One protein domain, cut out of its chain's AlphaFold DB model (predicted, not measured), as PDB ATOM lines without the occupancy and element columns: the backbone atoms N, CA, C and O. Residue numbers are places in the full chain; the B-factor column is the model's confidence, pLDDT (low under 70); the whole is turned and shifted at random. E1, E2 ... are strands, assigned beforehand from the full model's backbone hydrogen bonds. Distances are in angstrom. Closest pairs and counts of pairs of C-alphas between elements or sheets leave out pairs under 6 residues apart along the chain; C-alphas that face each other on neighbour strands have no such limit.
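What this domain is: This is residues 323 to 389 of the 390 residues of an uncharacterized protein of Desulfovibrio carbinolicus (UniProt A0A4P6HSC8). A strongly twisted sheet of four strands, E1, E6, E3 and E4, has a small two-stranded ribbon, E2 and E5, over one of its faces, a small sandwich of unequal layers whose other outside face, on the larger sheet, is bare. The links at the two ends, with Pro 345 at one end and Gln 377 at the other, make the longest axis, and residues 364 to 365 pair beside E5. The printed part has 67 residues, with no named helix and six named strands in the order E1 to E6 along the chain; the larger sheet runs E1, E6, E3, E4, and both sheets are antiparallel. The class is all strand, though 28 of the 67 residues, under half, are in named elements. The whole is compact, with a radius of gyration of the C-alphas of 11.6 A, and elongated, with spans of 36 by 19 by 16 A.

How they stand to each other: E1, residues 323 to 326, is an edge strand and the antiparallel neighbour of E6, residues 382 to 388, at 148 degrees between directions; N 324 and O 384 are 2.8 A apart, within hydrogen-bond range. E6 is also antiparallel to E3, residues 349 to 356, at 157 degrees, with N 352 and O 385 2.8 A apart and N 383 and O 355 2.9 A apart. E3 and E4, residues 359 to 361, form a hairpin with a tight link of 2 residues; N 356 and O 359 are 2.9 A apart. E4 is the other edge strand. Across this sheet the strands' lines turn by 90 degrees; it is only just strongly twisted, its C-alphas lying up to 4.0 A off its best plane. E2, residues 336 to 338, and E5, residues 370 to 372, are antiparallel neighbours at 150 degrees, with N 337 and O 371 2.8 A apart. Residues 364 to 365 pair antiparallel with residues 370 to 371 of E5. E3 and E5 are only just apart, their closest C-alphas being 8.1 A from each other.

Where its parts are: E1 begins at C-alpha 323, (-109.449, 125.311, 46.736), and is 10.2 A long. E2 is 6.6 A long. E3, the longest strand by residues, runs 20.8 A from C-alpha 349 at (-114.767, 114.508, 50.800). E4 is 6.5 A long and E5 6.7 A. E6 runs 20.0 A and ends at C-alpha 388, (-118.036, 116.736, 49.002).

The domain as a whole: The two C-alphas farthest apart, those of Pro 345 and Gln 377, are 36.8 A apart. The printed part has no cut and no long link. The mean pLDDT of the printed part is 96.9, and no printed residue is under 70.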
ATOM      1  N   VAL A 323    -110.703 125.297  47.492       98.56
ATOM      2  CA  VAL A 323    -109.449 125.311  46.736       98.56
ATOM      3  C   VAL A 323    -108.291 125.503  47.704       98.56
ATOM      4  O   VAL A 323    -108.307 126.426  48.515       98.56
ATOM      5  N   LEU A 324    -107.298 124.624  47.617       98.25
ATOM      6  CA  LEU A 324    -106.068 124.677  48.395       98.25
ATOM      7  C   LEU A 324    -104.875 124.830  47.462       98.25
ATOM      8  O   LEU A 324    -104.838 124.242  46.379       98.25
ATOM      9  N   HIS A 325    -103.888 125.592  47.916       98.25
ATOM     10  CA  HIS A 325    -102.661 125.853  47.183       98.25
ATOM     11  C   HIS A 325    -101.470 125.295  47.956       98.25
ATOM     12  O   HIS A 325    -101.365 125.473  49.168       98.25
ATOM     13  N   PHE A 326    -100.573 124.642  47.231       98.50
ATOM     14  CA  PHE A 326     -99.344 124.050  47.736       98.50
ATOM     15  C   PHE A 326     -98.185 124.521  46.858       98.50
ATOM     16  O   PHE A 326     -98.356 124.756  45.658       98.50
ATOM     17  N   ALA A 327     -96.994 124.601  47.441       97.81
ATOM     18  CA  ALA A 327     -95.765 124.958  46.744       97.81
ATOM     19  C   ALA A 327     -94.721 123.842  46.919       97.81
ATOM     20  O   ALA A 327     -93.742 124.047  47.641       97.81
ATOM     21  N   PRO A 328     -94.931 122.649  46.318       98.00
ATOM     22  CA  PRO A 328     -93.982 121.550  46.434       98.00
ATOM     23  C   PRO A 328     -92.571 121.981  46.013       98.00
ATOM     24  O   PRO A 328     -92.416 122.734  45.060       98.00
ATOM     25  N   CYS A 329     -91.541 121.509  46.709       97.50
ATOM     26  CA  CYS A 329     -90.140 121.787  46.410       97.50
ATOM     27  C   CYS A 329     -89.620 120.926  45.243       97.50
ATOM     28  O   CYS A 329     -90.305 120.037  44.724       97.50
ATOM     29  N   LEU A 330     -88.376 121.172  44.824       97.31
ATOM     30  CA  LEU A 330     -87.725 120.414  43.752       97.31
ATOM     31  C   LEU A 330     -87.648 118.920  44.104       97.31
ATOM     32  O   LEU A 330     -87.964 118.062  43.282       97.31
ATOM     33  N   GLU A 331     -87.312 118.623  45.355       96.88
ATOM     34  CA  GLU A 331     -87.126 117.288  45.917       96.88
ATOM     35  C   GLU A 331     -88.436 116.497  46.042       96.88
ATOM     36  O   GLU A 331     -88.394 115.274  46.223       96.88
ATOM     37  N   ALA A 332     -89.591 117.162  45.950       95.50
ATOM     38  CA  ALA A 332     -90.902 116.519  45.900       95.50
ATOM     39  C   ALA A 332     -91.248 115.981  44.495       95.50
ATOM     40  O   ALA A 332     -92.162 115.165  44.363       95.50
ATOM     41  N   GLY A 333     -90.517 116.397  43.453       95.81
ATOM     42  CA  GLY A 333     -90.720 115.938  42.079       95.81
ATOM     43  C   GLY A 333     -90.599 114.417  41.941       95.81
ATOM     44  O   GLY A 333     -89.765 113.782  42.588       95.81
ATOM     45  N   GLY A 334     -91.463 113.820  41.116       95.00
ATOM     46  CA  GLY A 334     -91.508 112.372  40.886       95.00
ATOM     47  C   GLY A 334     -92.070 111.538  42.047       95.00
ATOM     48  O   GLY A 334     -92.080 110.310  41.965       95.00
ATOM     49  N   LYS A 335     -92.536 112.171  43.134       95.56
ATOM     50  CA  LYS A 335     -93.074 111.492  44.323       95.56
ATOM     51  C   LYS A 335     -94.586 111.663  44.441       95.56
ATOM     52  O   LYS A 335     -95.205 112.531  43.827       95.56
ATOM     53  N   THR A 336     -95.180 110.818  45.280       97.56
ATOM     54  CA  THR A 336     -96.558 111.003  45.742       97.56
ATOM     55  C   THR A 336     -96.594 112.100  46.801       97.56
ATOM     56  O   THR A 336     -95.902 112.008  47.812       97.56
ATOM     57  N   PHE A 337     -97.420 113.114  46.579       98.19
ATOM     58  CA  PHE A 337     -97.620 114.259  47.455       98.19
ATOM     59  C   PHE A 337     -98.977 114.152  48.157       98.19
ATOM     60  O   PHE A 337    -100.004 113.934  47.508       98.19
ATOM     61  N   GLN A 338     -98.984 114.266  49.485       98.12
ATOM     62  CA  GLN A 338    -100.195 114.158  50.298       98.12
ATOM     63  C   GLN A 338    -100.890 115.518  50.392       98.12
ATOM     64  O   GLN A 338    -100.276 116.498  50.797       98.12
ATOM     65  N   VAL A 339    -102.180 115.574  50.052       98.19
ATOM     66  CA  VAL A 339    -102.949 116.835  50.004       98.19
ATOM     67  C   VAL A 339    -104.184 116.831  50.904       98.19
ATOM     68  O   VAL A 339    -104.976 117.772  50.872       98.19
ATOM     69  N   GLN A 340    -104.371 115.790  51.725       97.44
ATOM     70  CA  GLN A 340    -105.462 115.757  52.701       97.44
ATOM     71  C   GLN A 340    -105.257 116.883  53.720       97.44
ATOM     72  O   GLN A 340    -104.250 116.822  54.420       97.44
ATOM     73  N   PRO A 341    -106.169 117.867  53.859       95.38
ATOM     74  CA  PRO A 341    -105.929 119.071  54.660       95.38
ATOM     75  C   PRO A 341    -106.034 118.847  56.172       95.38
ATOM     76  O   PRO A 341    -105.277 119.447  56.931       95.38
ATOM     77  N   ILE A 342    -106.951 117.977  56.584       94.88
ATOM     78  CA  ILE A 342    -107.256 117.595  57.962       94.88
ATOM     79  C   ILE A 342    -107.933 116.215  57.930       94.88
ATOM     80  O   ILE A 342    -108.426 115.798  56.874       94.88
ATOM     81  N   SER A 343    -107.997 115.499  59.054       93.38
ATOM     82  CA  SER A 343    -108.887 114.337  59.153       93.38
ATOM     83  C   SER A 343    -110.340 114.782  59.007       93.38
ATOM     84  O   SER A 343    -110.812 115.693  59.689       93.38
ATOM     85  N   LEU A 344    -111.025 114.162  58.053       93.81
ATOM     86  CA  LEU A 344    -112.426 114.392  57.720       93.81
ATOM     87  C   LEU A 344    -113.157 113.055  57.874       93.81
ATOM     88  O   LEU A 344    -112.507 112.016  57.711       93.81
ATOM     89  N   PRO A 345    -114.480 113.046  58.117       94.69
ATOM     90  CA  PRO A 345    -115.191 111.785  58.231       94.69
ATOM     91  C   PRO A 345    -115.013 110.955  56.941       94.69
ATOM     92  O   PRO A 345    -115.171 111.505  55.837       94.69
ATOM     93  N   PRO A 346    -114.652 109.659  57.045       92.94
ATOM     94  CA  PRO A 346    -114.288 108.844  55.891       92.94
ATOM     95  C   PRO A 346    -115.352 108.841  54.789       92.94
ATOM     96  O   PRO A 346    -116.548 108.719  55.048       92.94
ATOM     97  N   GLY A 347    -114.913 108.979  53.536       93.88
ATOM     98  CA  GLY A 347    -115.796 108.913  52.367       93.88
ATOM     99  C   GLY A 347    -116.693 110.135  52.141       93.88
ATOM    100  O   GLY A 347    -117.535 110.090  51.254       93.88
ATOM    101  N   ARG A 348    -116.527 111.233  52.893       95.75
ATOM    102  CA  ARG A 348    -117.367 112.444  52.748       95.75
ATOM    103  C   ARG A 348    -116.802 113.510  51.817       95.75
ATOM    104  O   ARG A 348    -117.552 114.371  51.366       95.75
ATOM    105  N   VAL A 349    -115.496 113.498  51.577       98.00
ATOM    106  CA  VAL A 349    -114.767 114.508  50.800       98.00
ATOM    107  C   VAL A 349    -113.701 113.804  49.966       98.00
ATOM    108  O   VAL A 349    -113.154 112.794  50.406       98.00
ATOM    109  N   GLY A 350    -113.404 114.337  48.783       98.12
ATOM    110  CA  GLY A 350    -112.293 113.894  47.944       98.12
ATOM    111  C   GLY A 350    -111.778 115.007  47.033       98.12
ATOM    112  O   GLY A 350    -112.316 116.119  47.027       98.12
ATOM    113  N   ILE A 351    -110.732 114.711  46.261       98.62
ATOM    114  CA  ILE A 351    -110.214 115.632  45.239       98.62
ATOM    115  C   ILE A 351    -111.172 115.651  44.042       98.62
ATOM    116  O   ILE A 351    -111.430 114.617  43.430       98.62
ATOM    117  N   ALA A 352    -111.673 116.834  43.694       98.44
ATOM    118  CA  ALA A 352    -112.489 117.065  42.505       98.44
ATOM    119  C   ALA A 352    -111.639 117.395  41.273       98.44
ATOM    120  O   ALA A 352    -111.940 116.944  40.170       98.44
ATOM    121  N   SER A 353    -110.583 118.191  41.448       98.69
ATOM    122  CA  SER A 353    -109.661 118.545  40.370       98.69
ATOM    123  C   SER A 353    -108.302 118.976  40.909       98.69
ATOM    124  O   SER A 353    -108.180 119.428  42.051       98.69
ATOM    125  N   VAL A 354    -107.281 118.853  40.063       98.88
ATOM    126  CA  VAL A 354    -105.922 119.321  40.335       98.88
ATOM    127  C   VAL A 354    -105.433 120.125  39.140       98.88
ATOM    128  O   VAL A 354    -105.665 119.746  37.990       98.88
ATOM    129  N   THR A 355    -104.736 121.224  39.407       98.75
ATOM    130  CA  THR A 355    -103.938 121.916  38.396       98.75
ATOM    131  C   THR A 355    -102.508 122.088  38.873       98.75
ATOM    132  O   THR A 355    -102.281 122.392  40.044       98.75
ATOM    133  N   LEU A 356    -101.568 121.971  37.945       97.94
ATOM    134  CA  LEU A 356    -100.157 122.251  38.152       97.94
ATOM    135  C   LEU A 356     -99.741 123.374  37.196       97.94
ATOM    136  O   LEU A 356    -100.026 123.291  35.999       97.94
ATOM    137  N   GLY A 357     -99.215 124.477  37.735       96.69
ATOM    138  CA  GLY A 357     -98.864 125.653  36.925       96.69
ATOM    139  C   GLY A 357    -100.053 126.236  36.145       96.69
ATOM    140  O   GLY A 357     -99.896 126.751  35.041       96.69
ATOM    141  N   GLY A 358    -101.272 126.088  36.682       97.06
ATOM    142  CA  GLY A 358    -102.525 126.499  36.035       97.06
ATOM    143  C   GLY A 358    -103.048 125.545  34.951       97.06
ATOM    144  O   GLY A 358    -104.111 125.799  34.387       97.06
ATOM    145  N   LYS A 359    -102.355 124.437  34.665       97.94
ATOM    146  CA  LYS A 359    -102.789 123.425  33.689       97.94
ATOM    147  C   LYS A 359    -103.450 122.235  34.390       97.94
ATOM    148  O   LYS A 359    -102.985 121.853  35.464       97.94
ATOM    149  N   PRO A 360    -104.498 121.617  33.813       98.50
ATOM    150  CA  PRO A 360    -105.108 120.416  34.381       98.50
ATOM    151  C   PRO A 360    -104.091 119.295  34.623       98.50
ATOM    152  O   PRO A 360    -103.258 119.009  33.764       98.50
ATOM    153  N   TRP A 361    -104.198 118.636  35.777       98.38
ATOM    154  CA  TRP A 361    -103.376 117.493  36.160       98.38
ATOM    155  C   TRP A 361    -104.270 116.325  36.574       98.38
ATOM    156  O   TRP A 361    -105.172 116.490  37.392       98.38
ATOM    157  N   THR A 362    -104.043 115.142  36.003       98.12
ATOM    158  CA  THR A 362    -104.935 113.976  36.167       98.12
ATOM    159  C   THR A 362    -104.333 112.842  36.989       98.12
ATOM    160  O   THR A 362    -105.051 111.912  37.344       98.12
ATOM    161  N   ASN A 363    -103.038 112.899  37.316       98.12
ATOM    162  CA  ASN A 363    -102.372 111.850  38.084       98.12
ATOM    163  C   ASN A 363    -102.545 112.089  39.593       98.12
ATOM    164  O   ASN A 363    -101.639 112.573  40.276       98.12
ATOM    165  N   PHE A 364    -103.752 111.821  40.090       98.56
ATOM    166  CA  PHE A 364    -104.124 111.944  41.497       98.56
ATOM    167  C   PHE A 364    -105.125 110.853  41.897       98.56
ATOM    168  O   PHE A 364    -105.896 110.372  41.067       98.56
ATOM    169  N   ASP A 365    -105.145 110.489  43.179       98.19
ATOM    170  CA  ASP A 365    -106.189 109.647  43.765       98.19
ATOM    171  C   ASP A 365    -107.130 110.515  44.604       98.19
ATOM    172  O   ASP A 365    -106.762 111.076  45.643       98.19
ATOM    173  N   ALA A 366    -108.375 110.606  44.139       97.38
ATOM    174  CA  ALA A 366    -109.393 111.438  44.754       97.38
ATOM    175  C   ALA A 366    -109.758 111.026  46.183       97.38
ATOM    176  O   ALA A 366    -110.070 111.901  46.991       97.38
ATOM    177  N   LYS A 367    -109.738 109.725  46.498       95.81
ATOM    178  CA  LYS A 367    -110.142 109.191  47.807       95.81
ATOM    179  C   LYS A 367    -108.960 109.086  48.764       95.81
ATOM    180  O   LYS A 367    -109.139 109.286  49.961       95.81
ATOM    181  N   ALA A 368    -107.767 108.793  48.247       96.00
ATOM    182  CA  ALA A 368    -106.550 108.736  49.052       96.00
ATOM    183  C   ALA A 368    -105.945 110.124  49.334       96.00
ATOM    184  O   ALA A 368    -105.035 110.233  50.157       96.00
ATOM    185  N   PHE A 369    -106.459 111.180  48.689       98.12
ATOM    186  CA  PHE A 369    -105.935 112.546  48.765       98.12
ATOM    187  C   PHE A 369    -104.452 112.627  48.384       98.12
ATOM    188  O   PHE A 369    -103.644 113.243  49.088       98.12
ATOM    189  N   THR A 370    -104.088 111.994  47.272       98.50
ATOM    190  CA  THR A 370    -102.708 111.979  46.784       98.50
ATOM    191  C   THR A 370    -102.608 112.558  45.384       98.50
ATOM    192  O   THR A 370    -103.497 112.370  44.560       98.50
ATOM    193  N   VAL A 371    -101.506 113.248  45.105       98.62
ATOM    194  CA  VAL A 371    -101.142 113.736  43.772       98.62
ATOM    195  C   VAL A 371     -99.757 113.203  43.441       98.62
ATOM    196  O   VAL A 371     -98.827 113.397  44.216       98.62
ATOM    197  N   VAL A 372     -99.586 112.530  42.306       98.31
ATOM    198  CA  VAL A 372     -98.255 112.127  41.839       98.31
ATOM    199  C   VAL A 372     -97.670 113.288  41.050       98.31
ATOM    200  O   VAL A 372     -98.207 113.663  40.006       98.31
ATOM    201  N   LEU A 373     -96.594 113.880  41.564       97.81
ATOM    202  CA  LEU A 373     -95.931 115.024  40.944       97.81
ATOM    203  C   LEU A 373     -95.054 114.560  39.773       97.81
ATOM    204  O   LEU A 373     -94.417 113.506  39.873       97.81
ATOM    205  N   PRO A 374     -94.971 115.320  38.664       96.62
ATOM    206  CA  PRO A 374     -94.013 115.011  37.614       96.62
ATOM    207  C   PRO A 374     -92.585 115.179  38.133       96.62
ATOM    208  O   PRO A 374     -92.323 115.893  39.102       96.62
ATOM    209  N   GLN A 375     -91.636 114.552  37.445       95.62
ATOM    210  CA  GLN A 375     -90.252 114.974  37.578       95.62
ATOM    211  C   GLN A 375     -90.115 116.360  36.937       95.62
ATOM    212  O   GLN A 375     -90.424 116.527  35.757       95.62
ATOM    213  N   TRP A 376     -89.656 117.349  37.700       93.62
ATOM    214  CA  TRP A 376     -89.468 118.721  37.225       93.62
ATOM    215  C   TRP A 376     -88.077 119.253  37.574       93.62
ATOM    216  O   TRP A 376     -87.376 118.697  38.421       93.62
ATOM    217  N   GLN A 377     -87.675 120.331  36.900       90.94
ATOM    218  CA  GLN A 377     -86.473 121.112  37.227       90.94
ATOM    219  C   GLN A 377     -86.811 122.447  37.899       90.94
ATOM    220  O   GLN A 377     -85.953 123.054  38.534       90.94
ATOM    221  N   GLN A 378     -88.057 122.900  37.761       93.06
ATOM    222  CA  GLN A 378     -88.590 124.091  38.405       93.06
ATOM    223  C   GLN A 378     -89.948 123.727  39.000       93.06
ATOM    224  O   GLN A 378     -90.798 123.225  38.259       93.06
ATOM    225  N   PRO A 379     -90.153 123.919  40.311       93.00
ATOM    226  CA  PRO A 379     -91.438 123.620  40.910       93.00
ATOM    227  C   PRO A 379     -92.527 124.579  40.431       93.00
ATOM    228  O   PRO A 379     -92.288 125.772  40.244       93.00
ATOM    229  N   GLU A 380     -93.735 124.051  40.264       96.31
ATOM    230  CA  GLU A 380     -94.917 124.819  39.879       96.31
ATOM    231  C   GLU A 380     -95.950 124.822  41.013       96.31
ATOM    232  O   GLU A 380     -96.003 123.905  41.836       96.31
ATOM    233  N   LEU A 381     -96.811 125.845  41.040       98.12
ATOM    234  CA  LEU A 381     -97.922 125.922  41.988       98.12
ATOM    235  C   LEU A 381     -98.862 124.724  41.795       98.12
ATOM    236  O   LEU A 381     -99.452 124.559  40.722       98.12
ATOM    237  N   LEU A 382     -99.051 123.939  42.853       98.62
ATOM    238  CA  LEU A 382    -100.039 122.870  42.907       98.62
ATOM    239  C   LEU A 382    -101.332 123.431  43.501       98.62
ATOM    240  O   LEU A 382    -101.357 123.899  44.635       98.62
ATOM    241  N   THR A 383    -102.420 123.372  42.742       98.81
ATOM    242  CA  THR A 383    -103.751 123.778  43.210       98.81
ATOM    243  C   THR A 383    -104.677 122.575  43.208       98.81
ATOM    244  O   THR A 383    -104.811 121.893  42.193       98.81
ATOM    245  N   VAL A 384    -105.314 122.313  44.344       98.75
ATOM    246  CA  VAL A 384    -106.185 121.157  44.568       98.75
ATOM    247  C   VAL A 384    -107.566 121.659  44.949       98.75
ATOM    248  O   VAL A 384    -107.722 122.374  45.937       98.75
ATOM    249  N   THR A 385    -108.581 121.263  44.188       98.75
ATOM    250  CA  THR A 385    -109.978 121.508  44.550       98.75
ATOM    251  C   THR A 385    -110.521 120.280  45.258       98.75
ATOM    252  O   THR A 385    -110.601 119.203  44.670       98.75
ATOM    253  N   LEU A 386    -110.920 120.440  46.511       98.69
ATOM    254  CA  LEU A 386    -111.634 119.434  47.287       98.69
ATOM    255  C   LEU A 386    -113.133 119.665  47.162       98.69
ATOM    256  O   LEU A 386    -113.581 120.810  47.192       98.69
ATOM    257  N   ALA A 387    -113.918 118.597  47.074       98.25
ATOM    258  CA  ALA A 387    -115.373 118.683  47.057       98.25
ATOM    259  C   ALA A 387    -116.012 117.587  47.919       98.25
ATOM    260  O   ALA A 387    -115.390 116.546  48.160       98.25
ATOM    261  N   PRO A 388    -117.255 117.799  48.387       96.81
ATOM    262  CA  PRO A 388    -118.036 116.736  49.002       96.81
ATOM    263  C   PRO A 388    -118.234 115.581  48.018       96.81
ATOM    264  O   PRO A 388    -118.468 115.813  46.830       96.81
ATOM    265  N   LEU A 389    -118.159 114.352  48.518       92.38
ATOM    266  CA  LEU A 389    -118.516 113.168  47.742       92.38
ATOM    267  C   LEU A 389    -120.043 112.945  47.772       92.38
ATOM    268  O   LEU A 389    -120.679 113.382  48.740       92.38
TER     269      LEU A 389